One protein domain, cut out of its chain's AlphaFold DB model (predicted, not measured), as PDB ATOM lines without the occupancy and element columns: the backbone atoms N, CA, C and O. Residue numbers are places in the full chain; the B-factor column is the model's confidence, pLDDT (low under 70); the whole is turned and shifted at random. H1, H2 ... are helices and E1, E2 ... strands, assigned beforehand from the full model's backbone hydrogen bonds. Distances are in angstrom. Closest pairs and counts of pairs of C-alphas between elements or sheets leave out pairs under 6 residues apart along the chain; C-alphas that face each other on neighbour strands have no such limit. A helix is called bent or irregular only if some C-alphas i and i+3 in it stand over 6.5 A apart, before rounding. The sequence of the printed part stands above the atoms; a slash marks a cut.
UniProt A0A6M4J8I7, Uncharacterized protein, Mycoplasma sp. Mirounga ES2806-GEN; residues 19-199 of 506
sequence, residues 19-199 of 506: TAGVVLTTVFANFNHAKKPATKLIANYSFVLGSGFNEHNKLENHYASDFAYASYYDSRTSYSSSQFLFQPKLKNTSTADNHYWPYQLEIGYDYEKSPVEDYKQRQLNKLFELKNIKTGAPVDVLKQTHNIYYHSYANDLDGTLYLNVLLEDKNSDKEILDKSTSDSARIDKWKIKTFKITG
ATOM      1  N   THR A  19      51.075 112.266  -3.986       39.12
ATOM      2  CA  THR A  19      51.328 110.841  -4.252       39.12
ATOM      3  C   THR A  19      52.749 110.403  -3.885       39.12
ATOM      4  O   THR A  19      52.925 109.306  -3.355       39.12
ATOM      5  N   ALA A  20      53.765 111.255  -4.065       34.94
ATOM      6  CA  ALA A  20      55.159 110.904  -3.750       34.94
ATOM      7  C   ALA A  20      55.408 110.671  -2.242       34.94
ATOM      8  O   ALA A  20      56.158 109.768  -1.867       34.94
ATOM      9  N   GLY A  21      54.734 111.429  -1.367       34.69
ATOM     10  CA  GLY A  21      54.833 111.264   0.090       34.69
ATOM     11  C   GLY A  21      54.204 109.961   0.597       34.69
ATOM     12  O   GLY A  21      54.763 109.304   1.478       34.69
ATOM     13  N   VAL A  22      53.086 109.539  -0.005       45.16
ATOM     14  CA  VAL A  22      52.409 108.270   0.317       45.16
ATOM     15  C   VAL A  22      53.229 107.075  -0.176       45.16
ATOM     16  O   VAL A  22      53.367 106.088   0.544       45.16
ATOM     17  N   VAL A  23      53.856 107.167  -1.354       45.31
ATOM     18  CA  VAL A  23      54.747 106.110  -1.865       45.31
ATOM     19  C   VAL A  23      55.977 105.946  -0.963       45.31
ATOM     20  O   VAL A  23      56.279 104.827  -0.558       45.31
ATOM     21  N   LEU A  24      56.640 107.035  -0.556       38.12
ATOM     22  CA  LEU A  24      57.833 106.970   0.305       38.12
ATOM     23  C   LEU A  24      57.543 106.456   1.723       38.12
ATOM     24  O   LEU A  24      58.298 105.630   2.232       38.12
ATOM     25  N   THR A  25      56.444 106.884   2.354       44.34
ATOM     26  CA  THR A  25      56.063 106.414   3.702       44.34
ATOM     27  C   THR A  25      55.620 104.952   3.708       44.34
ATOM     28  O   THR A  25      55.980 104.209   4.620       44.34
ATOM     29  N   THR A  26      54.921 104.493   2.665       45.97
ATOM     30  CA  THR A  26      54.520 103.082   2.534       45.97
ATOM     31  C   THR A  26      55.721 102.176   2.222       45.97
ATOM     32  O   THR A  26      55.806 101.067   2.749       45.97
ATOM     33  N   VAL A  27      56.688 102.655   1.427       45.19
ATOM     34  CA  VAL A  27      57.961 101.958   1.164       45.19
ATOM     35  C   VAL A  27      58.800 101.854   2.443       45.19
ATOM     36  O   VAL A  27      59.219 100.755   2.797       45.19
ATOM     37  N   PHE A  28      58.970 102.943   3.205       42.25
ATOM     38  CA  PHE A  28      59.698 102.905   4.484       42.25
ATOM     39  C   PHE A  28      59.018 102.019   5.540       42.25
ATOM     40  O   PHE A  28      59.697 101.275   6.250       42.25
ATOM     41  N   ALA A  29      57.685 102.038   5.623       44.38
ATOM     42  CA  ALA A  29      56.934 101.176   6.536       44.38
ATOM     43  C   ALA A  29      57.006  99.683   6.152       44.38
ATOM     44  O   ALA A  29      56.976  98.824   7.032       44.38
ATOM     45  N   ASN A  30      57.140  99.360   4.861       47.19
ATOM     46  CA  ASN A  30      57.297  97.978   4.393       47.19
ATOM     47  C   ASN A  30      58.736  97.446   4.509       47.19
ATOM     48  O   ASN A  30      58.905  96.237   4.638       47.19
ATOM     49  N   PHE A  31      59.758  98.308   4.508       47.22
ATOM     50  CA  PHE A  31      61.153  97.889   4.710       47.22
ATOM     51  C   PHE A  31      61.479  97.529   6.172       47.22
ATOM     52  O   PHE A  31      62.361  96.707   6.406       47.22
ATOM     53  N   ASN A  32      60.766  98.105   7.149       42.19
ATOM     54  CA  ASN A  32      61.092  97.973   8.578       42.19
ATOM     55  C   ASN A  32      60.187  97.023   9.385       42.19
ATOM     56  O   ASN A  32      60.441  96.810  10.570       42.19
ATOM     57  N   HIS A  33      59.161  96.415   8.784       41.66
ATOM     58  CA  HIS A  33      58.357  95.394   9.457       41.66
ATOM     59  C   HIS A  33      58.668  93.999   8.915       41.66
ATOM     60  O   HIS A  33      58.821  93.817   7.710       41.66
ATOM     61  N   ALA A  34      58.731  93.014   9.821       45.19
ATOM     62  CA  ALA A  34      58.852  91.588   9.513       45.19
ATOM     63  C   ALA A  34      58.066  91.235   8.241       45.19
ATOM     64  O   ALA A  34      56.884  91.580   8.165       45.19
ATOM     65  N   LYS A  35      58.733  90.591   7.265       57.69
ATOM     66  CA  LYS A  35      58.186  90.248   5.940       57.69
ATOM     67  C   LYS A  35      56.759  89.713   6.088       57.69
ATOM     68  O   LYS A  35      56.554  88.550   6.438       57.69
ATOM     69  N   LYS A  36      55.758  90.571   5.872       66.88
ATOM     70  CA  LYS A  36      54.360  90.142   5.926       66.88
ATOM     71  C   LYS A  36      54.162  89.148   4.781       66.88
ATOM     72  O   LYS A  36      54.633  89.420   3.677       66.88
ATOM     73  N   PRO A  37      53.483  88.012   5.009       77.56
ATOM     74  CA  PRO A  37      53.244  87.048   3.944       77.56
ATOM     75  C   PRO A  37      52.488  87.729   2.800       77.56
ATOM     76  O   PRO A  37      51.579  88.525   3.050       77.56
ATOM     77  N   ALA A  38      52.846  87.406   1.556       81.69
ATOM     78  CA  ALA A  38      52.315  88.064   0.361       81.69
ATOM     79  C   ALA A  38      50.774  88.079   0.313       81.69
ATOM     80  O   ALA A  38      50.184  89.091  -0.053       81.69
ATOM     81  N   THR A  39      50.113  87.027   0.815       81.81
ATOM     82  CA  THR A  39      48.645  86.967   0.963       81.81
ATOM     83  C   THR A  39      48.077  88.086   1.843       81.81
ATOM     84  O   THR A  39      47.043  88.660   1.514       81.81
ATOM     85  N   LYS A  40      48.760  88.452   2.938       84.44
ATOM     86  CA  LYS A  40      48.363  89.577   3.803       84.44
ATOM     87  C   LYS A  40      48.663  90.932   3.169       84.44
ATOM     88  O   LYS A  40      47.983  91.897   3.501       84.44
ATOM     89  N   LEU A  41      49.669  91.028   2.296       87.12
ATOM     90  CA  LEU A  41      49.974  92.270   1.579       87.12
ATOM     91  C   LEU A  41      48.866  92.598   0.578       87.12
ATOM     92  O   LEU A  41      48.290  93.684   0.654       87.12
ATOM     93  N   ILE A  42      48.518  91.644  -0.289       91.00
ATOM     94  CA  ILE A  42      47.479  91.835  -1.308       91.00
ATOM     95  C   ILE A  42      46.071  91.955  -0.704       91.00
ATOM     96  O   ILE A  42      45.237  92.677  -1.234       91.00
ATOM     97  N   ALA A  43      45.811  91.344   0.457       89.50
ATOM     98  CA  ALA A  43      44.523  91.466   1.145       89.50
ATOM     99  C   ALA A  43      44.170  92.901   1.589       89.50
ATOM    100  O   ALA A  43      43.008  93.161   1.880       89.50
ATOM    101  N   ASN A  44      45.136  93.830   1.635       92.06
ATOM    102  CA  ASN A  44      44.873  95.240   1.962       92.06
ATOM    103  C   ASN A  44      44.433  96.075   0.753       92.06
ATOM    104  O   ASN A  44      44.328  97.293   0.879       92.06
ATOM    105  N   TYR A  45      44.243  95.462  -0.412       95.50
ATOM    106  CA  TYR A  45      43.786  96.144  -1.615       95.50
ATOM    107  C   TYR A  45      42.280  95.967  -1.812       95.50
ATOM    108  O   TYR A  45      41.662  95.058  -1.267       95.50
ATOM    109  N   SER A  46      41.702  96.869  -2.591       95.81
ATOM    110  CA  SER A  46      40.321  96.832  -3.057       95.81
ATOM    111  C   SER A  46      40.317  96.940  -4.573       95.81
ATOM    112  O   SER A  46      41.062  97.746  -5.133       95.81
ATOM    113  N   PHE A  47      39.508  96.098  -5.209       96.75
ATOM    114  CA  PHE A  47      39.275  96.113  -6.645       96.75
ATOM    115  C   PHE A  47      37.965  96.850  -6.898       96.75
ATOM    116  O   PHE A  47      36.921  96.433  -6.396       96.75
ATOM    117  N   VAL A  48      38.040  97.973  -7.603       94.75
ATOM    118  CA  VAL A  48      36.917  98.895  -7.796       94.75
ATOM    119  C   VAL A  48      36.822  99.333  -9.253       94.75
ATOM    120  O   VAL A  48      37.773  99.185 -10.024       94.75
ATOM    121  N   LEU A  49      35.662  99.868  -9.629       95.00
ATOM    122  CA  LEU A  49      35.465 100.504 -10.930       95.00
ATOM    123  C   LEU A  49      36.272 101.804 -10.999       95.00
ATOM    124  O   LEU A  49      36.314 102.563 -10.031       95.00
ATOM    125  N   GLY A  50      36.903 102.050 -12.142       92.69
ATOM    126  CA  GLY A  50      37.557 103.320 -12.443       92.69
ATOM    127  C   GLY A  50      36.646 104.276 -13.221       92.69
ATOM    128  O   GLY A  50      35.501 103.958 -13.538       92.69
ATOM    129  N   SER A  51      37.174 105.453 -13.565       91.12
ATOM    130  CA  SER A  51      36.440 106.514 -14.277       91.12
ATOM    131  C   SER A  51      36.096 106.189 -15.737       91.12
ATOM    132  O   SER A  51      35.363 106.938 -16.382       91.12
ATOM    133  N   GLY A  52      36.636 105.095 -16.282       90.44
ATOM    134  CA  GLY A  52      36.318 104.624 -17.629       90.44
ATOM    135  C   GLY A  52      34.886 104.108 -17.777       90.44
ATOM    136  O   GLY A  52      34.362 104.125 -18.891       90.44
ATOM    137  N   PHE A  53      34.239 103.705 -16.678       92.12
ATOM    138  CA  PHE A  53      32.796 103.481 -16.662       92.12
ATOM    139  C   PHE A  53      32.080 104.784 -16.289       92.12
ATOM    140  O   PHE A  53      32.332 105.366 -15.236       92.12
ATOM    141  N   ASN A  54      31.207 105.257 -17.173       88.50
ATOM    142  CA  ASN A  54      30.512 106.538 -17.051       88.50
ATOM    143  C   ASN A  54      29.106 106.456 -17.667       88.50
ATOM    144  O   ASN A  54      28.662 105.388 -18.076       88.50
ATOM    145  N   GLU A  55      28.405 107.587 -17.750       85.44
ATOM    146  CA  GLU A  55      27.024 107.674 -18.249       85.44
ATOM    147  C   GLU A  55      26.827 107.074 -19.653       85.44
ATOM    148  O   GLU A  55      25.761 106.532 -19.946       85.44
ATOM    149  N   HIS A  56      27.864 107.131 -20.493       84.44
ATOM    150  CA  HIS A  56      27.866 106.629 -21.869       84.44
ATOM    151  C   HIS A  56      28.509 105.244 -22.010       84.44
ATOM    152  O   HIS A  56      28.303 104.572 -23.017       84.44
ATOM    153  N   ASN A  57      29.265 104.801 -21.007       88.75
ATOM    154  CA  ASN A  57      29.918 103.499 -20.965       88.75
ATOM    155  C   ASN A  57      29.610 102.823 -19.629       88.75
ATOM    156  O   ASN A  57      30.446 102.796 -18.728       88.75
ATOM    157  N   LYS A  58      28.376 102.347 -19.468       92.56
ATOM    158  CA  LYS A  58      27.903 101.787 -18.200       92.56
ATOM    159  C   LYS A  58      28.291 100.320 -18.047       92.56
ATOM    160  O   LYS A  58      28.315  99.583 -19.029       92.56
ATOM    161  N   LEU A  59      28.559  99.894 -16.814       94.38
ATOM    162  CA  LEU A  59      28.977  98.523 -16.504       94.38
ATOM    163  C   LEU A  59      27.935  97.486 -16.949       94.38
ATOM    164  O   LEU A  59      28.296  96.448 -17.496       94.38
ATOM    165  N   GLU A  60      26.648  97.794 -16.774       94.38
ATOM    166  CA  GLU A  60      25.531  96.909 -17.118       94.38
ATOM    167  C   GLU A  60      25.368  96.648 -18.624       94.38
ATOM    168  O   GLU A  60      24.579  95.788 -19.011       94.38
ATOM    169  N   ASN A  61      26.111  97.362 -19.476       92.56
ATOM    170  CA  ASN A  61      26.110  97.148 -20.924       92.56
ATOM    171  C   ASN A  61      27.134  96.096 -21.374       92.56
ATOM    172  O   ASN A  61      27.103  95.688 -22.533       92.56
ATOM    173  N   HIS A  62      28.025  95.656 -20.483       93.50
ATOM    174  CA  HIS A  62      29.102  94.714 -20.792       93.50
ATOM    175  C   HIS A  62      28.918  93.414 -20.024       93.50
ATOM    176  O   HIS A  62      28.504  93.431 -18.864       93.50
ATOM    177  N   TYR A  63      29.270  92.288 -20.636       94.25
ATOM    178  CA  TYR A  63      29.373  91.029 -19.905       94.25
ATOM    179  C   TYR A  63      30.675  91.002 -19.103       94.25
ATOM    180  O   TYR A  63      31.693  91.560 -19.512       94.25
ATOM    181  N   ALA A  64      30.688  90.285 -17.977       95.88
ATOM    182  CA  ALA A  64      31.922  90.088 -17.214       95.88
ATOM    183  C   ALA A  64      33.017  89.436 -18.082       95.88
ATOM    184  O   ALA A  64      34.197  89.772 -17.969       95.88
ATOM    185  N   SER A  65      32.631  88.537 -18.991       93.69
ATOM    186  CA  SER A  65      33.559  87.867 -19.903       93.69
ATOM    187  C   SER A  65      34.226  88.767 -20.943       93.69
ATOM    188  O   SER A  65      35.267  88.374 -21.472       93.69
ATOM    189  N   ASP A  66      33.726  89.982 -21.181       93.19
ATOM    190  CA  ASP A  66      34.418  90.959 -22.031       93.19
ATOM    191  C   ASP A  66      35.784  91.335 -21.435       93.19
ATOM    192  O   ASP A  66      36.731  91.634 -22.168       93.19
ATOM    193  N   PHE A  67      35.916  91.192 -20.113       95.50
ATOM    194  CA  PHE A  67      37.109  91.487 -19.327       95.50
ATOM    195  C   PHE A  67      37.814  90.229 -18.798       95.50
ATOM    196  O   PHE A  67      38.617  90.328 -17.876       95.50
ATOM    197  N   ALA A  68      37.553  89.045 -19.366       94.38
ATOM    198  CA  ALA A  68      38.233  87.808 -18.981       94.38
ATOM    199  C   ALA A  68      39.633  87.698 -19.620       94.38
ATOM    200  O   ALA A  68      39.795  87.090 -20.674       94.38
ATOM    201  N   TYR A  69      40.650  88.256 -18.960       95.25
ATOM    202  CA  TYR A  69      42.059  88.215 -19.370       95.25
ATOM    203  C   TYR A  69      42.960  87.495 -18.353       95.25
ATOM    204  O   TYR A  69      42.690  87.501 -17.146       95.25
ATOM    205  N   ALA A  70      44.075  86.934 -18.819       94.19
ATOM    206  CA  ALA A  70      45.178  86.502 -17.959       94.19
ATOM    207  C   ALA A  70      46.510  87.059 -18.466       94.19
ATOM    208  O   ALA A  70      46.716  87.173 -19.667       94.19
ATOM    209  N   SER A  71      47.417  87.395 -17.548       94.31
ATOM    210  CA  SER A  71      48.745  87.930 -17.878       94.31
ATOM    211  C   SER A  71      49.808  86.845 -18.093       94.31
ATOM    212  O   SER A  71      50.996  87.150 -18.176       94.31
ATOM    213  N   TYR A  72      49.402  85.576 -18.078       90.12
ATOM    214  CA  TYR A  72      50.266  84.415 -18.242       90.12
ATOM    215  C   TYR A  72      49.473  83.238 -18.823       90.12
ATOM    216  O   TYR A  72      48.241  83.189 -18.761       90.12
ATOM    217  N   TYR A  73      50.201  82.270 -19.374       85.81
ATOM    218  CA  TYR A  73      49.647  81.011 -19.856       85.81
ATOM    219  C   TYR A  73      49.797  79.933 -18.778       85.81
ATOM    220  O   TYR A  73      50.920  79.584 -18.428       85.81
ATOM    221  N   ASP A  74      48.699  79.389 -18.255       82.06
ATOM    222  CA  ASP A  74      48.738  78.287 -17.288       82.06
ATOM    223  C   ASP A  74      48.811  76.939 -18.022       82.06
ATOM    224  O   ASP A  74      47.846  76.501 -18.642       82.06
ATOM    225  N   SER A  75      49.950  76.245 -17.968       73.19
ATOM    226  CA  SER A  75      50.096  74.966 -18.682       73.19
ATOM    227  C   SER A  75      49.190  73.849 -18.158       73.19
ATOM    228  O   SER A  75      48.915  72.906 -18.900       73.19
ATOM    229  N   ARG A  76      48.688  73.948 -16.917       71.56
ATOM    230  CA  ARG A  76      47.754  72.964 -16.338       71.56
ATOM    231  C   ARG A  76      46.388  73.032 -16.998       71.56
ATOM    232  O   ARG A  76      45.639  72.063 -16.972       71.56
ATOM    233  N   THR A  77      46.061  74.171 -17.597       62.75
ATOM    234  CA  THR A  77      44.802  74.382 -18.306       62.75
ATOM    235  C   THR A  77      44.905  73.902 -19.745       62.75
ATOM    236  O   THR A  77      44.201  74.433 -20.602       62.75
ATOM    237  N   SER A  78      45.819  72.959 -20.029       51.06
ATOM    238  CA  SER A  78      46.093  72.472 -21.373       51.06
ATOM    239  C   SER A  78      44.769  72.209 -22.075       51.06
ATOM    240  O   SER A  78      43.963  71.390 -21.631       51.06
ATOM    241  N   TYR A  79      44.551  72.943 -23.168       51.09
ATOM    242  CA  TYR A  79      43.373  72.929 -24.038       51.09
ATOM    243  C   TYR A  79      43.118  71.557 -24.712       51.09
ATOM    244  O   TYR A  79      42.506  71.486 -25.774       51.09
ATOM    245  N   SER A  80      43.646  70.467 -24.147       35.94
ATOM    246  CA  SER A  80      43.948  69.197 -24.801       35.94
ATOM    247  C   SER A  80      43.090  68.021 -24.340       35.94
ATOM    248  O   SER A  80      43.297  66.917 -24.834       35.94
ATOM    249  N   SER A  81      42.124  68.208 -23.438       41.06
ATOM    250  CA  SER A  81      41.057  67.222 -23.261       41.06
ATOM    251  C   SER A  81      39.742  67.829 -23.735       41.06
ATOM    252  O   SER A  81      39.241  68.818 -23.208       41.06
ATOM    253  N   SER A  82      39.172  67.218 -24.765       44.41
ATOM    254  CA  SER A  82      37.872  67.506 -25.384       44.41
ATOM    255  C   SER A  82      36.664  67.355 -24.437       44.41
ATOM    256  O   SER A  82      35.535  67.169 -24.891       44.41
ATOM    257  N   GLN A  83      36.888  67.384 -23.122       42.91
ATOM    258  CA  GLN A  83      35.875  67.162 -22.096       42.91
ATOM    259  C   GLN A  83      35.580  68.402 -21.251       42.91
ATOM    260  O   GLN A  83      34.472  68.492 -20.733       42.91
ATOM    261  N   PHE A  84      36.497  69.372 -21.152       49.09
ATOM    262  CA  PHE A  84      36.249  70.606 -20.406       49.09
ATOM    263  C   PHE A  84      36.912  71.790 -21.096       49.09
ATOM    264  O   PHE A  84      38.130  71.958 -21.065       49.09
ATOM    265  N   LEU A  85      36.100  72.649 -21.707       54.81
ATOM    266  CA  LEU A  85      36.563  73.952 -22.156       54.81
ATOM    267  C   LEU A  85      36.919  74.787 -20.935       54.81
ATOM    268  O   LEU A  85      36.045  75.338 -20.271       54.81
ATOM    269  N   PHE A  86      38.207  74.861 -20.614       60.88
ATOM    270  CA  PHE A  86      38.701  75.781 -19.604       60.88
ATOM    271  C   PHE A  86      38.398  77.212 -20.070       60.88
ATOM    272  O   PHE A  86      38.972  77.666 -21.051       60.88
ATOM    273  N   GLN A  87      37.450  77.876 -19.399       69.94
ATOM    274  CA  GLN A  87      37.025  79.265 -19.636       69.94
ATOM    275  C   GLN A  87      37.008  79.691 -21.123       69.94
ATOM    276  O   GLN A  87      37.925  80.369 -21.583       69.94
ATOM    277  N   PRO A  88      35.955  79.368 -21.892       69.12
ATOM    278  CA  PRO A  88      35.975  79.467 -23.356       69.12
ATOM    279  C   PRO A  88      36.127  80.894 -23.916       69.12
ATOM    280  O   PRO A  88      36.367  81.052 -25.107       69.12
ATOM    281  N   LYS A  89      35.991  81.927 -23.073       84.56
ATOM    282  CA  LYS A  89      36.191  83.342 -23.424       84.56
ATOM    283  C   LYS A  89      37.468  83.959 -22.826       84.56
ATOM    284  O   LYS A  89      37.630  85.173 -22.905       84.56
ATOM    285  N   LEU A  90      38.340  83.170 -22.190       88.06
ATOM    286  CA  LEU A  90      39.589  83.682 -21.621       88.06
ATOM    287  C   LEU A  90      40.526  84.159 -22.735       88.06
ATOM    288  O   LEU A  90      40.843  83.418 -23.663       88.06
ATOM    289  N   LYS A  91      41.006  85.390 -22.597       90.81
ATOM    290  CA  LYS A  91      41.958  86.032 -23.499       90.81
ATOM    291  C   LYS A  91      43.349  85.987 -22.863       90.81
ATOM    292  O   LYS A  91      43.598  86.653 -21.857       90.81
ATOM    293  N   ASN A  92      44.236  85.161 -23.412       88.12
ATOM    294  CA  ASN A  92      45.614  85.003 -22.922       88.12
ATOM    295  C   ASN A  92      46.605  84.528 -24.002       88.12
ATOM    296  O   ASN A  92      47.663  83.979 -23.693       88.12
ATOM    297  N   THR A  93      46.242  84.677 -25.277       84.31
ATOM    298  CA  THR A  93      47.019  84.133 -26.400       84.31
ATOM    299  C   THR A  93      47.858  85.187 -27.108       84.31
ATOM    300  O   THR A  93      48.865  84.841 -27.720       84.31
ATOM    301  N   SER A  94      47.471  86.465 -27.036       89.38
ATOM    302  CA  SER A  94      48.215  87.565 -27.654       89.38
ATOM    303  C   SER A  94      48.979  88.408 -26.629       89.38
ATOM    304  O   SER A  94      48.662  88.434 -25.437       89.38
ATOM    305  N   THR A  95      49.975  89.162 -27.099       90.56
ATOM    306  CA  THR A  95      50.676  90.164 -26.281       90.56
ATOM    307  C   THR A  95      49.706  91.212 -25.721       90.56
ATOM    308  O   THR A  95      49.837  91.608 -24.566       90.56
ATOM    309  N   ALA A  96      48.701  91.620 -26.503       92.31
ATOM    310  CA  ALA A  96      47.668  92.556 -26.060       92.31
ATOM    311  C   ALA A  96      46.844  91.999 -24.892       92.31
ATOM    312  O   ALA A  96      46.605  92.713 -23.914       92.31
ATOM    313  N   ASP A  97      46.483  90.716 -24.954       92.31
ATOM    314  CA  ASP A  97      45.732  90.054 -23.888       92.31
ATOM    315  C   ASP A  97      46.546  89.992 -22.593       92.31
ATOM    316  O   ASP A  97      46.078  90.398 -21.527       92.31
ATOM    317  N   ASN A  98      47.804  89.556 -22.703       92.50
ATOM    318  CA  ASN A  98      48.681  89.358 -21.553       92.50
ATOM    319  C   ASN A  98      49.037  90.674 -20.837       92.50
ATOM    320  O   ASN A  98      49.346  90.677 -19.645       92.50
ATOM    321  N   HIS A  99      48.970  91.804 -21.547       93.88
ATOM    322  CA  HIS A  99      49.252  93.129 -20.998       93.88
ATOM    323  C   HIS A  99      48.006  93.890 -20.520       93.88
ATOM    324  O   HIS A  99      48.169  94.943 -19.903       93.88
ATOM    325  N   TYR A 100      46.788  93.374 -20.739       95.56
ATOM    326  CA  TYR A 100      45.544  94.075 -20.404       95.56
ATOM    327  C   TYR A 100      45.463  94.476 -18.920       95.56
ATOM    328  O   TYR A 100      45.313  95.654 -18.599       95.56
ATOM    329  N   TRP A 101      45.600  93.517 -17.995       96.19
ATOM    330  CA  TRP A 101      45.493  93.799 -16.557       96.19
ATOM    331  C   TRP A 101      46.616  94.688 -16.012       96.19
ATOM    332  O   TRP A 101      46.292  95.634 -15.291       96.19
ATOM    333  N   PRO A 102      47.901  94.467 -16.360       94.38
ATOM    334  CA  PRO A 102      48.960  95.420 -16.044       94.38
ATOM    335  C   PRO A 102      48.634  96.844 -16.512       94.38
ATOM    336  O   PRO A 102      48.711  97.779 -15.721       94.38
ATOM    337  N   TYR A 103      48.183  97.006 -17.759       93.50
ATOM    338  CA  TYR A 103      47.818  98.310 -18.313       93.50
ATOM    339  C   TYR A 103      46.652  98.970 -17.550       93.50
ATOM    340  O   TYR A 103      46.725 100.151 -17.201       93.50
ATOM    341  N   GLN A 104      45.619  98.198 -17.180       93.69
ATOM    342  CA  GLN A 104      44.512  98.702 -16.358       93.69
ATOM    343  C   GLN A 104      44.964  99.079 -14.938       93.69
ATOM    344  O   GLN A 104      44.653 100.163 -14.452       93.69
ATOM    345  N   LEU A 105      45.698  98.216 -14.237       94.50
ATOM    346  CA  LEU A 105      45.828  98.296 -12.775       94.50
ATOM    347  C   LEU A 105      47.112  98.971 -12.301       94.50
ATOM    348  O   LEU A 105      47.148  99.515 -11.197       94.50
ATOM    349  N   GLU A 106      48.149  98.987 -13.132       91.69
ATOM    350  CA  GLU A 106      49.480  99.429 -12.736       91.69
ATOM    351  C   GLU A 106      49.721 100.868 -13.196       91.69
ATOM    352  O   GLU A 106      49.370 101.272 -14.305       91.69
ATOM    353  N   ILE A 107      50.269 101.695 -12.309       85.62
ATOM    354  CA  ILE A 107      50.676 103.069 -12.635       85.62
ATOM    355  C   ILE A 107      52.066 103.065 -13.274       85.62
ATOM    356  O   ILE A 107      52.357 103.917 -14.108       85.62
ATOM    357  N   GLY A 108      52.914 102.100 -12.908       82.94
ATOM    358  CA  GLY A 108      54.254 101.921 -13.460       82.94
ATOM    359  C   GLY A 108      54.291 101.136 -14.770       82.94
ATOM    360  O   GLY A 108      55.357 100.639 -15.128       82.94
ATOM    361  N   TYR A 109      53.154 100.954 -15.449       87.00
ATOM    362  CA  TYR A 109      53.133 100.376 -16.790       87.00
ATOM    363  C   TYR A 109      53.817 101.342 -17.769       87.00
ATOM    364  O   TYR A 109      53.392 102.491 -17.908       87.00
ATOM    365  N   ASP A 110      54.887 100.887 -18.426       88.12
ATOM    366  CA  ASP A 110      55.637 101.675 -19.411       88.12
ATOM    367  C   ASP A 110      54.847 101.725 -20.725       88.12
ATOM    368  O   ASP A 110      55.028 100.892 -21.614       88.12
ATOM    369  N   TYR A 111      53.908 102.671 -20.807       88.31
ATOM    370  CA  TYR A 111      53.070 102.845 -21.989       88.31
ATOM    371  C   TYR A 111      53.928 103.208 -23.209       88.31
ATOM    372  O   TYR A 111      53.772 102.595 -24.257       88.31
ATOM    373  N   GLU A 112      54.921 104.091 -23.078       87.94
ATOM    374  CA  GLU A 112      55.761 104.548 -24.201       87.94
ATOM    375  C   GLU A 112      56.501 103.402 -24.902       87.94
ATOM    376  O   GLU A 112      56.677 103.428 -26.123       87.94
ATOM    377  N   LYS A 113      56.897 102.373 -24.143       91.12
ATOM    378  CA  LYS A 113      57.568 101.173 -24.668       91.12
ATOM    379  C   LYS A 113      56.660  99.956 -24.767       91.12
ATOM    380  O   LYS A 113      57.166  98.841 -24.925       91.12
ATOM    381  N   SER A 114      55.346 100.133 -24.664       90.50
ATOM    382  CA  SER A 114      54.433  99.006 -24.770       90.50
ATOM    383  C   SER A 114      54.597  98.308 -26.129       90.50
ATOM    384  O   SER A 114      54.619  98.978 -27.167       90.50
ATOM    385  N   PRO A 115      54.681  96.966 -26.158       89.88
ATOM    386  CA  PRO A 115      54.671  96.205 -27.405       89.88
ATOM    387  C   PRO A 115      53.281  96.176 -28.068       89.88
ATOM    388  O   PRO A 115      53.127  95.578 -29.131       89.88
ATOM    389  N   VAL A 116      52.267  96.780 -27.443       92.31
ATOM    390  CA  VAL A 116      50.885  96.845 -27.921       92.31
ATOM    391  C   VAL A 116      50.588  98.293 -28.292       92.31
ATOM    392  O   VAL A 116      50.614  99.162 -27.425       92.31
ATOM    393  N   GLU A 117      50.309  98.554 -29.570       90.50
ATOM    394  CA  GLU A 117      50.154  99.921 -30.088       90.50
ATOM    395  C   GLU A 117      49.065 100.709 -29.344       90.50
ATOM    396  O   GLU A 117      49.310 101.824 -28.887       90.50
ATOM    397  N   ASP A 118      47.909 100.086 -29.102       87.31
ATOM    398  CA  ASP A 118      46.787 100.701 -28.379       87.31
ATOM    399  C   ASP A 118      47.125 101.062 -26.922       87.31
ATOM    400  O   ASP A 118      46.472 101.911 -26.314       87.31
ATOM    401  N   TYR A 119      48.156 100.438 -26.343       91.25
ATOM    402  CA  TYR A 119      48.604 100.690 -24.971       91.25
ATOM    403  C   TYR A 119      49.788 101.661 -24.906       91.25
ATOM    404  O   TYR A 119      50.310 101.906 -23.816       91.25
ATOM    405  N   LYS A 120      50.203 102.242 -26.042       90.31
ATOM    406  CA  LYS A 120      51.192 103.330 -26.074       90.31
ATOM    407  C   LYS A 120      50.649 104.677 -25.646       90.31
ATOM    408  O   LYS A 120      51.408 105.623 -25.450       90.31
ATOM    409  N   GLN A 121      49.340 104.780 -25.476       84.44
ATOM    410  CA  GLN A 121      48.713 105.957 -24.906       84.44
ATOM    411  C   GLN A 121      48.519 105.734 -23.412       84.44
ATOM    412  O   GLN A 121      48.123 104.661 -22.968       84.44
ATOM    413  N   ARG A 122      48.795 106.756 -22.602       79.12
ATOM    414  CA  ARG A 122      48.522 106.666 -21.169       79.12
ATOM    415  C   ARG A 122      47.014 106.553 -20.952       79.12
ATOM    416  O   ARG A 122      46.273 107.472 -21.298       79.12
ATOM    417  N   GLN A 123      46.563 105.484 -20.296       77.94
ATOM    418  CA  GLN A 123      45.151 105.346 -19.951       77.94
ATOM    419  C   GLN A 123      44.754 106.336 -18.851       77.94
ATOM    420  O   GLN A 123      44.990 106.105 -17.664       77.94
ATOM    421  N   LEU A 124      44.144 107.451 -19.253       76.88
ATOM    422  CA  LEU A 124      43.620 108.460 -18.328       76.88
ATOM    423  C   LEU A 124      42.318 107.997 -17.656       76.88
ATOM    424  O   LEU A 124      42.102 108.287 -16.484       76.88
ATOM    425  N   ASN A 125      41.500 107.219 -18.373       83.62
ATOM    426  CA  ASN A 125      40.223 106.690 -17.895       83.62
ATOM    427  C   ASN A 125      40.302 105.166 -17.755       83.62
ATOM    428  O   ASN A 125      39.966 104.411 -18.671       83.62
ATOM    429  N   LYS A 126      40.816 104.711 -16.612       90.00
ATOM    430  CA  LYS A 126      40.925 103.282 -16.291       90.00
ATOM    431  C   LYS A 126      39.537 102.686 -16.073       90.00
ATOM    432  O   LYS A 126      38.711 103.301 -15.405       90.00
ATOM    433  N   LEU A 127      39.278 101.499 -16.623       94.44
ATOM    434  CA  LEU A 127      38.013 100.789 -16.387       94.44
ATOM    435  C   LEU A 127      37.974 100.206 -14.973       94.44
ATOM    436  O   LEU A 127      36.932 100.180 -14.325       94.44
ATOM    437  N   PHE A 128      39.134  99.787 -14.475       96.31
ATOM    438  CA  PHE A 128      39.279  99.155 -13.176       96.31
ATOM    439  C   PHE A 128      40.480  99.710 -12.426       96.31
ATOM    440  O   PHE A 128      41.475 100.117 -13.026       96.31
ATOM    441  N   GLU A 129      40.414  99.672 -11.101       94.31
ATOM    442  CA  GLU A 129      41.503 100.095 -10.234       94.31
ATOM    443  C   GLU A 129      41.727  99.091  -9.102       94.31
ATOM    444  O   GLU A 129      40.785  98.513  -8.558       94.31
ATOM    445  N   LEU A 130      42.993  98.918  -8.717       95.44
ATOM    446  CA  LEU A 130      43.397  98.118  -7.566       95.44
ATOM    447  C   LEU A 130      44.186  99.003  -6.597       95.44
ATOM    448  O   LEU A 130      45.361  99.303  -6.821       95.44
ATOM    449  N   LYS A 131      43.529  99.445  -5.523       93.44
ATOM    450  CA  LYS A 131      44.073 100.446  -4.593       93.44
ATOM    451  C   LYS A 131      44.103  99.924  -3.170       93.44
ATOM    452  O   LYS A 131      43.181  99.231  -2.737       93.44
ATOM    453  N   ASN A 132      45.154 100.268  -2.430       93.69
ATOM    454  CA  ASN A 132      45.220  99.966  -1.008       93.69
ATOM    455  C   ASN A 132      44.051 100.641  -0.276       93.69
ATOM    456  O   ASN A 132      43.870 101.849  -0.391       93.69
ATOM    457  N   ILE A 133      43.302  99.872   0.511       91.56
ATOM    458  CA  ILE A 133      42.076 100.313   1.191       91.56
ATOM    459  C   ILE A 133      42.337 101.518   2.103       91.56
ATOM    460  O   ILE A 133      41.482 102.385   2.241       91.56
ATOM    461  N   LYS A 134      43.509 101.572   2.750       88.75
ATOM    462  CA  LYS A 134      43.828 102.615   3.732       88.75
ATOM    463  C   LYS A 134      44.586 103.784   3.127       88.75
ATOM    464  O   LYS A 134      44.331 104.923   3.490       88.75
ATOM    465  N   THR A 135      45.560 103.500   2.266       89.69
ATOM    466  CA  THR A 135      46.493 104.525   1.775       89.69
ATOM    467  C   THR A 135      46.184 105.005   0.364       89.69
ATOM    468  O   THR A 135      46.789 105.971  -0.088       89.69
ATOM    469  N   GLY A 136      45.308 104.314  -0.370       87.81
ATOM    470  CA  GLY A 136      45.080 104.562  -1.794       87.81
ATOM    471  C   GLY A 136      46.273 104.211  -2.691       87.81
ATOM    472  O   GLY A 136      46.224 104.473  -3.891       87.81
ATOM    473  N   ALA A 137      47.346 103.629  -2.140       88.44
ATOM    474  CA  ALA A 137      48.555 103.307  -2.892       88.44
ATOM    475  C   ALA A 137      48.281 102.290  -4.019       88.44
ATOM    476  O   ALA A 137      47.472 101.372  -3.823       88.44
ATOM    477  N   PRO A 138      48.964 102.419  -5.174       90.00
ATOM    478  CA  PRO A 138      48.834 101.480  -6.280       90.00
ATOM    479  C   PRO A 138      49.511 100.147  -5.965       90.00
ATOM    480  O   PRO A 138      50.445 100.075  -5.160       90.00
ATOM    481  N   VAL A 139      49.083  99.094  -6.662       91.62
ATOM    482  CA  VAL A 139      49.656  97.748  -6.512       91.62
ATOM    483  C   VAL A 139      51.152  97.693  -6.863       91.62
ATOM    484  O   VAL A 139      51.882  96.869  -6.312       91.62
ATOM    485  N   ASP A 140      51.646  98.631  -7.681       90.56
ATOM    486  CA  ASP A 140      53.057  98.762  -8.074       90.56
ATOM    487  C   ASP A 140      54.038  98.815  -6.902       90.56
ATOM    488  O   ASP A 140      55.180  98.381  -7.046       90.56
ATOM    489  N   VAL A 141      53.615  99.291  -5.726       89.19
ATOM    490  CA  VAL A 141      54.478  99.309  -4.532       89.19
ATOM    491  C   VAL A 141      54.968  97.895  -4.185       89.19
ATOM    492  O   VAL A 141      56.077  97.728  -3.678       89.19
ATOM    493  N   LEU A 142      54.189  96.858  -4.507       90.88
ATOM    494  CA  LEU A 142      54.565  95.464  -4.271       90.88
ATOM    495  C   LEU A 142      55.621  94.948  -5.263       90.88
ATOM    496  O   LEU A 142      56.370  94.032  -4.915       90.88
ATOM    497  N   LYS A 143      55.766  95.561  -6.450       90.75
ATOM    498  CA  LYS A 143      56.721  95.122  -7.487       90.75
ATOM    499  C   LYS A 143      58.182  95.216  -7.062       90.75
ATOM    500  O   LYS A 143      59.042  94.565  -7.655       90.75
ATOM    501  N   GLN A 144      58.492  96.012  -6.040       86.69
ATOM    502  CA  GLN A 144      59.847  96.085  -5.489       86.69
ATOM    503  C   GLN A 144      60.308  94.736  -4.925       86.69
ATOM    504  O   GLN A 144      61.487  94.408  -4.995       86.69
ATOM    505  N   THR A 145      59.377  93.946  -4.385       88.69
ATOM    506  CA  THR A 145      59.673  92.676  -3.706       88.69
ATOM    507  C   THR A 145      59.067  91.464  -4.406       88.69
ATOM    508  O   THR A 145      59.551  90.356  -4.201       88.69
ATOM    509  N   HIS A 146      58.055  91.660  -5.254       93.56
ATOM    510  CA  HIS A 146      57.323  90.574  -5.900       93.56
ATOM    511  C   HIS A 146      57.211  90.770  -7.417       93.56
ATOM    512  O   HIS A 146      57.245  91.898  -7.909       93.56
ATOM    513  N   ASN A 147      57.054  89.677  -8.163       93.81
ATOM    514  CA  ASN A 147      56.394  89.705  -9.468       93.81
ATOM    515  C   ASN A 147      54.877  89.616  -9.245       93.81
ATOM    516  O   ASN A 147      54.432  88.984  -8.283       93.81
ATOM    517  N   ILE A 148      54.098  90.274 -10.105       95.44
ATOM    518  CA  ILE A 148      52.636  90.334 -10.005       95.44
ATOM    519  C   ILE A 148      52.045  89.747 -11.279       95.44
ATOM    520  O   ILE A 148      52.445  90.135 -12.375       95.44
ATOM    521  N   TYR A 149      51.092  88.835 -11.123       95.94
ATOM    522  CA  TYR A 149      50.348  88.231 -12.223       95.94
ATOM    523  C   TYR A 149      48.847  88.366 -11.974       95.94
ATOM    524  O   TYR A 149      48.398  88.491 -10.830       95.94
ATOM    525  N   TYR A 150      48.071  88.326 -13.052       96.50
ATOM    526  CA  TYR A 150      46.628  88.527 -13.026       96.50
ATOM    527  C   TYR A 150      45.923  87.423 -13.809       96.50
ATOM    528  O   TYR A 150      46.359  87.059 -14.901       96.50
ATOM    529  N   HIS A 151      44.809  86.925 -13.276       95.12
ATOM    530  CA  HIS A 151      43.911  86.003 -13.978       95.12
ATOM    531  C   HIS A 151      42.477  86.305 -13.570       95.12
ATOM    532  O   HIS A 151      42.115  86.152 -12.403       95.12
ATOM    533  N   SER A 152      41.649  86.736 -14.515       95.94
ATOM    534  CA  SER A 152      40.230  86.984 -14.255       95.94
ATOM    535  C   SER A 152      39.312  85.856 -14.722       95.94
ATOM    536  O   SER A 152      39.560  85.203 -15.735       95.94
ATOM    537  N   TYR A 153      38.210  85.678 -14.003       95.06
ATOM    538  CA  TYR A 153      37.181  84.682 -14.259       95.06
ATOM    539  C   TYR A 153      35.821  85.361 -14.298       95.06
ATOM    540  O   TYR A 153      35.517  86.192 -13.447       95.06
ATOM    541  N   ALA A 154      35.004  85.010 -15.282       95.62
ATOM    542  CA  ALA A 154      33.716  85.645 -15.502       95.62
ATOM    543  C   ALA A 154      32.559  84.739 -15.086       95.62
ATOM    544  O   ALA A 154      32.614  83.514 -15.222       95.62
ATOM    545  N   ASN A 155      31.490  85.372 -14.636       96.50
ATOM    546  CA  ASN A 155      30.180  84.779 -14.517       96.50
ATOM    547  C   ASN A 155      29.184  85.671 -15.263       96.50
ATOM    548  O   ASN A 155      28.740  86.705 -14.765       96.50
ATOM    549  N   ASP A 156      28.868  85.270 -16.493       95.31
ATOM    550  CA  ASP A 156      27.924  85.996 -17.344       95.31
ATOM    551  C   ASP A 156      26.469  85.740 -16.904       95.31
ATOM    552  O   ASP A 156      25.579  86.470 -17.320       95.31
ATOM    553  N   LEU A 157      26.199  84.731 -16.065       95.50
ATOM    554  CA  LEU A 157      24.849  84.439 -15.564       95.50
ATOM    555  C   LEU A 157      24.460  85.348 -14.391       95.50
ATOM    556  O   LEU A 157      23.311  85.773 -14.282       95.50
ATOM    557  N   ASP A 158      25.410  85.665 -13.509       96.44
ATOM    558  CA  ASP A 158      25.179  86.530 -12.348       96.44
ATOM    559  C   ASP A 158      25.743  87.954 -12.503       96.44
ATOM    560  O   ASP A 158      25.442  88.816 -11.674       96.44
ATOM    561  N   GLY A 159      26.498  88.222 -13.573       96.94
ATOM    562  CA  GLY A 159      27.092  89.526 -13.843       96.94
ATOM    563  C   GLY A 159      28.263  89.853 -12.914       96.94
ATOM    564  O   GLY A 159      28.377  90.995 -12.453       96.94
ATOM    565  N   THR A 160      29.117  88.867 -12.616       98.19
ATOM    566  CA  THR A 160      30.276  89.006 -11.718       98.19
ATOM    567  C   THR A 160      31.591  88.726 -12.433       98.19
ATOM    568  O   THR A 160      31.771  87.698 -13.085       98.19
ATOM    569  N   LEU A 161      32.561  89.619 -12.244       97.88
ATOM    570  CA  LEU A 161      33.958  89.410 -12.606       97.88
ATOM    571  C   LEU A 161      34.769  89.120 -11.344       97.88
ATOM    572  O   LEU A 161      34.799  89.929 -10.417       97.88
ATOM    573  N   TYR A 162      35.470  87.996 -11.336       97.75
ATOM    574  CA  TYR A 162      36.467  87.648 -10.334       97.75
ATOM    575  C   TYR A 162      37.860  87.949 -10.877       97.75
ATOM    576  O   TYR A 162      38.159  87.619 -12.019       97.75
ATOM    577  N   LEU A 163      38.736  88.523 -10.062       97.56
ATOM    578  CA  LEU A 163      40.132  88.771 -10.418       97.56
ATOM    579  C   LEU A 163      41.048  88.130  -9.381       97.56
ATOM    580  O   LEU A 163      41.087  88.566  -8.230       97.56
ATOM    581  N   ASN A 164      41.816  87.128  -9.792       95.81
ATOM    582  CA  ASN A 164      42.961  86.662  -9.028       95.81
ATOM    583  C   ASN A 164      44.140  87.599  -9.271       95.81
ATOM    584  O   ASN A 164      44.566  87.791 -10.409       95.81
ATOM    585  N   VAL A 165      44.687  88.135  -8.183       97.12
ATOM    586  CA  VAL A 165      45.994  88.794  -8.167       97.12
ATOM    587  C   VAL A 165      46.972  87.859  -7.473       97.12
ATOM    588  O   VAL A 165      46.754  87.457  -6.324       97.12
ATOM    589  N   LEU A 166      48.024  87.487  -8.194       95.44
ATOM    590  CA  LEU A 166      49.008  86.496  -7.789       95.44
ATOM    591  C   LEU A 166      50.353  87.185  -7.560       95.44
ATOM    592  O   LEU A 166      50.790  87.993  -8.377       95.44
ATOM    593  N   LEU A 167      51.004  86.870  -6.445       95.62
ATOM    594  CA  LEU A 167      52.294  87.423  -6.054       95.62
ATOM    595  C   LEU A 167      53.345  86.321  -5.943       95.62
ATOM    596  O   LEU A 167      53.151  85.331  -5.232       95.62
ATOM    597  N   GLU A 168      54.486  86.544  -6.579       94.12
ATOM    598  CA  GLU A 168      55.672  85.692  -6.511       94.12
ATOM    599  C   GLU A 168      56.816  86.469  -5.859       94.12
ATOM    600  O   GLU A 168      57.168  87.543  -6.337       94.12
ATOM    601  N   ASP A 169      57.391  85.966  -4.764       91.25
ATOM    602  CA  ASP A 169      58.531  86.623  -4.106       91.25
ATOM    603  C   ASP A 169      59.773  86.526  -5.004       91.25
ATOM    604  O   ASP A 169      60.214  85.433  -5.342       91.25
ATOM    605  N   LYS A 170      60.379  87.668  -5.347       89.75
ATOM    606  CA  LYS A 170      61.606  87.722  -6.164       89.75
ATOM    607  C   LYS A 170      62.823  87.096  -5.478       89.75
ATOM    608  O   LYS A 170      63.850  86.900  -6.119       89.75
ATOM    609  N   ASN A 171      62.721  86.819  -4.181       87.12
ATOM    610  CA  ASN A 171      63.752  86.178  -3.373       87.12
ATOM    611  C   ASN A 171      63.386  84.732  -3.005       87.12
ATOM    612  O   ASN A 171      63.963  84.190  -2.060       87.12
ATOM    613  N   SER A 172      62.394  84.130  -3.674       84.00
ATOM    614  CA  SER A 172      62.095  82.709  -3.506       84.00
ATOM    615  C   SER A 172      63.201  81.829  -4.097       84.00
ATOM    616  O   SER A 172      64.210  82.317  -4.599       84.00
ATOM    617  N   ASP A 173      62.998  80.514  -4.032       87.81
ATOM    618  CA  ASP A 173      63.887  79.527  -4.639       87.81
ATOM    619  C   ASP A 173      64.227  79.893  -6.094       87.81
ATOM    620  O   ASP A 173      63.334  80.058  -6.930       87.81
ATOM    621  N   LYS A 174      65.527  80.040  -6.371       91.44
ATOM    622  CA  LYS A 174      66.040  80.451  -7.676       91.44
ATOM    623  C   LYS A 174      65.712  79.421  -8.756       91.44
ATOM    624  O   LYS A 174      65.353  79.818  -9.856       91.44
ATOM    625  N   GLU A 175      65.756  78.128  -8.433       92.00
ATOM    626  CA  GLU A 175      65.417  77.067  -9.391       92.00
ATOM    627  C   GLU A 175      63.959  77.192  -9.853       92.00
ATOM    628  O   GLU A 175      63.642  77.008 -11.028       92.00
ATOM    629  N   ILE A 176      63.070  77.590  -8.938       90.81
ATOM    630  CA  ILE A 176      61.670  77.855  -9.264       90.81
ATOM    631  C   ILE A 176      61.508  79.136 -10.090       90.81
ATOM    632  O   ILE A 176      60.710  79.156 -11.025       90.81
ATOM    633  N   LEU A 177      62.255  80.196  -9.772       90.94
ATOM    634  CA  LEU A 177      62.193  81.469 -10.503       90.94
ATOM    635  C   LEU A 177      62.738  81.371 -11.935       90.94
ATOM    636  O   LEU A 177      62.255  82.092 -12.811       90.94
ATOM    637  N   ASP A 178      63.701  80.480 -12.169       91.94
ATOM    638  CA  ASP A 178      64.322  80.254 -13.479       91.94
ATOM    639  C   ASP A 178      63.417  79.432 -14.430       91.94
ATOM    640  O   ASP A 178      63.622  79.437 -15.645       91.94
ATOM    641  N   LYS A 179      62.371  78.761 -13.917       91.81
ATOM    642  CA  LYS A 179      61.352  78.076 -14.738       91.81
ATOM    643  C   LYS A 179      60.481  79.067 -15.512       91.81
ATOM    644  O   LYS A 179      60.305  80.207 -15.099       91.81
ATOM    645  N   SER A 180      59.844  78.626 -16.598       91.00
ATOM    646  CA  SER A 180      58.858  79.444 -17.329       91.00
ATOM    647  C   SER A 180      57.706  79.899 -16.421       91.00
ATOM    648  O   SER A 180      57.264  79.146 -15.557       91.00
ATOM    649  N   THR A 181      57.142  81.089 -16.657       89.19
ATOM    650  CA  THR A 181      55.899  81.557 -16.002       89.19
ATOM    651  C   THR A 181      54.670  80.723 -16.374       89.19
ATOM    652  O   THR A 181      53.608  80.900 -15.782       89.19
ATOM    653  N   SER A 182      54.820  79.795 -17.321       88.00
ATOM    654  CA  SER A 182      53.832  78.769 -17.635       88.00
ATOM    655  C   SER A 182      54.020  77.449 -16.890       88.00
ATOM    656  O   SER A 182      53.166  76.574 -17.005       88.00
ATOM    657  N   ASP A 183      55.130  77.256 -16.178       89.50
ATOM    658  CA  ASP A 183      55.438  76.010 -15.472       89.50
ATOM    659  C   ASP A 183      54.525  75.844 -14.251       89.50
ATOM    660  O   ASP A 183      54.430  76.730 -13.401       89.50
ATOM    661  N   SER A 184      53.862  74.691 -14.151       86.94
ATOM    662  CA  SER A 184      52.916  74.400 -13.070       86.94
ATOM    663  C   SER A 184      53.555  74.495 -11.682       86.94
ATOM    664  O   SER A 184      52.966  75.093 -10.784       86.94
ATOM    665  N   ALA A 185      54.786  74.000 -11.514       88.75
ATOM    666  CA  ALA A 185      55.480  74.032 -10.229       88.75
ATOM    667  C   ALA A 185      55.854  75.459  -9.809       88.75
ATOM    668  O   ALA A 185      55.885  75.754  -8.612       88.75
ATOM    669  N   ARG A 186      56.111  76.352 -10.776       92.75
ATOM    670  CA  ARG A 186      56.297  77.787 -10.518       92.75
ATOM    671  C   ARG A 186      54.982  78.448 -10.113       92.75
ATOM    672  O   ARG A 186      54.932  79.100  -9.068       92.75
ATOM    673  N   ILE A 187      53.914  78.216 -10.877       90.50
ATOM    674  CA  ILE A 187      52.576  78.771 -10.614       90.50
ATOM    675  C   ILE A 187      52.068  78.366  -9.219       90.50
ATOM    676  O   ILE A 187      51.546  79.204  -8.482       90.50
ATOM    677  N   ASP A 188      52.283  77.115  -8.802       88.62
ATOM    678  CA  ASP A 188      51.847  76.593  -7.497       88.62
ATOM    679  C   ASP A 188      52.496  77.306  -6.293       88.62
ATOM    680  O   ASP A 188      51.993  77.230  -5.165       88.62
ATOM    681  N   LYS A 189      53.615  78.019  -6.489       90.31
ATOM    682  CA  LYS A 189      54.247  78.810  -5.420       90.31
ATOM    683  C   LYS A 189      53.619  80.185  -5.237       90.31
ATOM    684  O   LYS A 189      53.809  80.790  -4.173       90.31
ATOM    685  N   TRP A 190      52.880  80.681  -6.226       93.12
ATOM    686  CA  TRP A 190      52.327  82.024  -6.186       93.12
ATOM    687  C   TRP A 190      51.276  82.166  -5.086       93.12
ATOM    688  O   TRP A 190      50.480  81.272  -4.796       93.12
ATOM    689  N   LYS A 191      51.284  83.323  -4.425       93.75
ATOM    690  CA  LYS A 191      50.308  83.664  -3.391       93.75
ATOM    691  C   LYS A 191      49.171  84.445  -4.011       93.75
ATOM    692  O   LYS A 191      49.403  85.476  -4.626       93.75
ATOM    693  N   ILE A 192      47.951  83.963  -3.819       92.44
ATOM    694  CA  ILE A 192      46.781  84.431  -4.562       92.44
ATOM    695  C   ILE A 192      45.816  85.147  -3.622       92.44
ATOM    696  O   ILE A 192      45.608  84.728  -2.479       92.44
ATOM    697  N   LYS A 193      45.191  86.211  -4.124       95.19
ATOM    698  CA  LYS A 193      43.967  86.783  -3.565       95.19
ATOM    699  C   LYS A 193      42.967  87.032  -4.681       95.19
ATOM    700  O   LYS A 193      43.294  87.674  -5.675       95.19
ATOM    701  N   THR A 194      41.749  86.551  -4.472       96.19
ATOM    702  CA  THR A 194      40.614  86.790  -5.359       96.19
ATOM    703  C   THR A 194      39.851  88.032  -4.913       96.19
ATOM    704  O   THR A 194      39.511  88.181  -3.733       96.19
ATOM    705  N   PHE A 195      39.580  88.907  -5.872       97.12
ATOM    706  CA  PHE A 195      38.693  90.058  -5.770       97.12
ATOM    707  C   PHE A 195      37.462  89.843  -6.646       97.12
ATOM    708  O   PHE A 195      37.490  88.990  -7.532       97.12
ATOM    709  N   LYS A 196      36.396  90.617  -6.424       97.19
ATOM    710  CA  LYS A 196      35.187  90.555  -7.250       97.19
ATOM    711  C   LYS A 196      34.585  91.932  -7.502       97.19
ATOM    712  O   LYS A 196      34.622  92.779  -6.612       97.19
ATOM    713  N   ILE A 197      34.002  92.108  -8.684       97.69
ATOM    714  CA  ILE A 197      33.129  93.225  -9.058       97.69
ATOM    715  C   ILE A 197      31.845  92.629  -9.629       97.69
ATOM    716  O   ILE A 197      31.897  91.725 -10.459       97.69
ATOM    717  N   THR A 198      30.703  93.138  -9.181       97.50
ATOM    718  CA  THR A 198      29.366  92.744  -9.644       97.50
ATOM    719  C   THR A 198      28.703  93.896 -10.394       97.50
ATOM    720  O   THR A 198      29.119  95.044 -10.243       97.50
ATOM    721  N   GLY A 199      27.621  93.613 -11.120       96.62
ATOM    722  CA  GLY A 199      26.814  94.632 -11.809       96.62
ATOM    723  C   GLY A 199      26.999  94.658 -13.326       96.62
ATOM    724  O   GLY A 199      26.483  95.556 -13.981       96.62
TER     725      GLY A 199
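Overview. This is residues 19 to 199 of the 506 residues of an uncharacterized protein of Mycoplasma sp. Mirounga ES2806-GEN (UniProt A0A6M4J8I7). A twisted sheet of three long strands, E3, E4 and E5, has H3, H4 and H5 over one face, and the short two-stranded ribbon of E1 and E2 stands next to it, E1 near E5 and E2 near H4 and H5. H6 and H7 make a small corner near one end of the long strands, while H1 lies off to one side, and residues 31 to 36, of which 31 belongs to H1 and the others to its link to H2, stick out free; long loops fill much of the rest. The printed part has 181 residues, with named elements in the order H1 H2 E1 H3 H4 E2 H5 E3 E4 H6 H7 E5. Both sheets, E3 - E4 - E5 and E1 - E2, are antiparallel, and the class is mixed, helices and strands, though under half of the residues are in named elements. It is compact, with a radius of gyration of the C-alphas of 16.9 A and spans of 49 by 45 by 33 A.

Along the chain. Find C-alpha 146 at (57.323, 90.574, -5.900); E3 runs from there to 155, 29.1 A. E4, residues 160 to 169, returns over 29.4 A, and E5, residues 191 to 198, covers 23.7 A and ends at (29.366, 92.744, -9.644). Look for E1 at residues 45 to 49 and E2 at 128 to 132. H1, residues 19 to 31, begins at (51.328, 110.841, -4.252) and is 18.6 A long; H4, residues 95 to 105, is 16.5 A long and irregular, with C-alphas 98 and 101 7.4 A apart. The shorter helices are H2 at 38 to 42, H3 at 64 to 67, H5 at 139 to 144, H6 at 174 to 178 and H7 at 184 to 187.

Arrangement. Start at the hairpin E3 and E4, where N 149 and O 166 are within hydrogen-bond range at 2.9 A; between E4 and E5 look at N 163 and O 195, 2.9 A. H3, H4 and H5 are on the same face: H4 runs across the strands at 81 degrees to E3 on the local plane, H5 along them at 15 degrees. H2 is on the sheet too, at a height of 7.1 A, and H7 only just grazes it with residues 186 to 187. In E1 and E2, N 46 and O 131 are 2.8 A apart; the closest C-alphas of E1 and E5 are those of Phe 47 and Phe 195, 6.1 A apart. H1 is close to H5 but not clearly touching, with C-alphas of Val 27 and Val 141 closest at 7.2 A. H6 and H7 only just touch, with 3 pairs of C-alphas within 8 A, and only at the corner, closest at Ile 176 and Arg 186, 5.5 A between C-alphas. Every O i to N i+4 pair is within hydrogen-bond range in H1, H2 and H6, against 5 of 7 in H4 and 0 of 2 in H5, which has 2 of 3 O i to N i+3 pairs; H3 and H7 are too short for an i+4 pair.

Size, cuts and confidence. The C-alphas farthest apart are those of Gly 21 and Ser 82, 53.4 A. The printed part has no cut. The links E1 to H3, H3 to H4 and H4 to E2 are long. Mean pLDDT of the printed part is 84.0; look for values under 70 in residues 19 to 36 and 77 to 88.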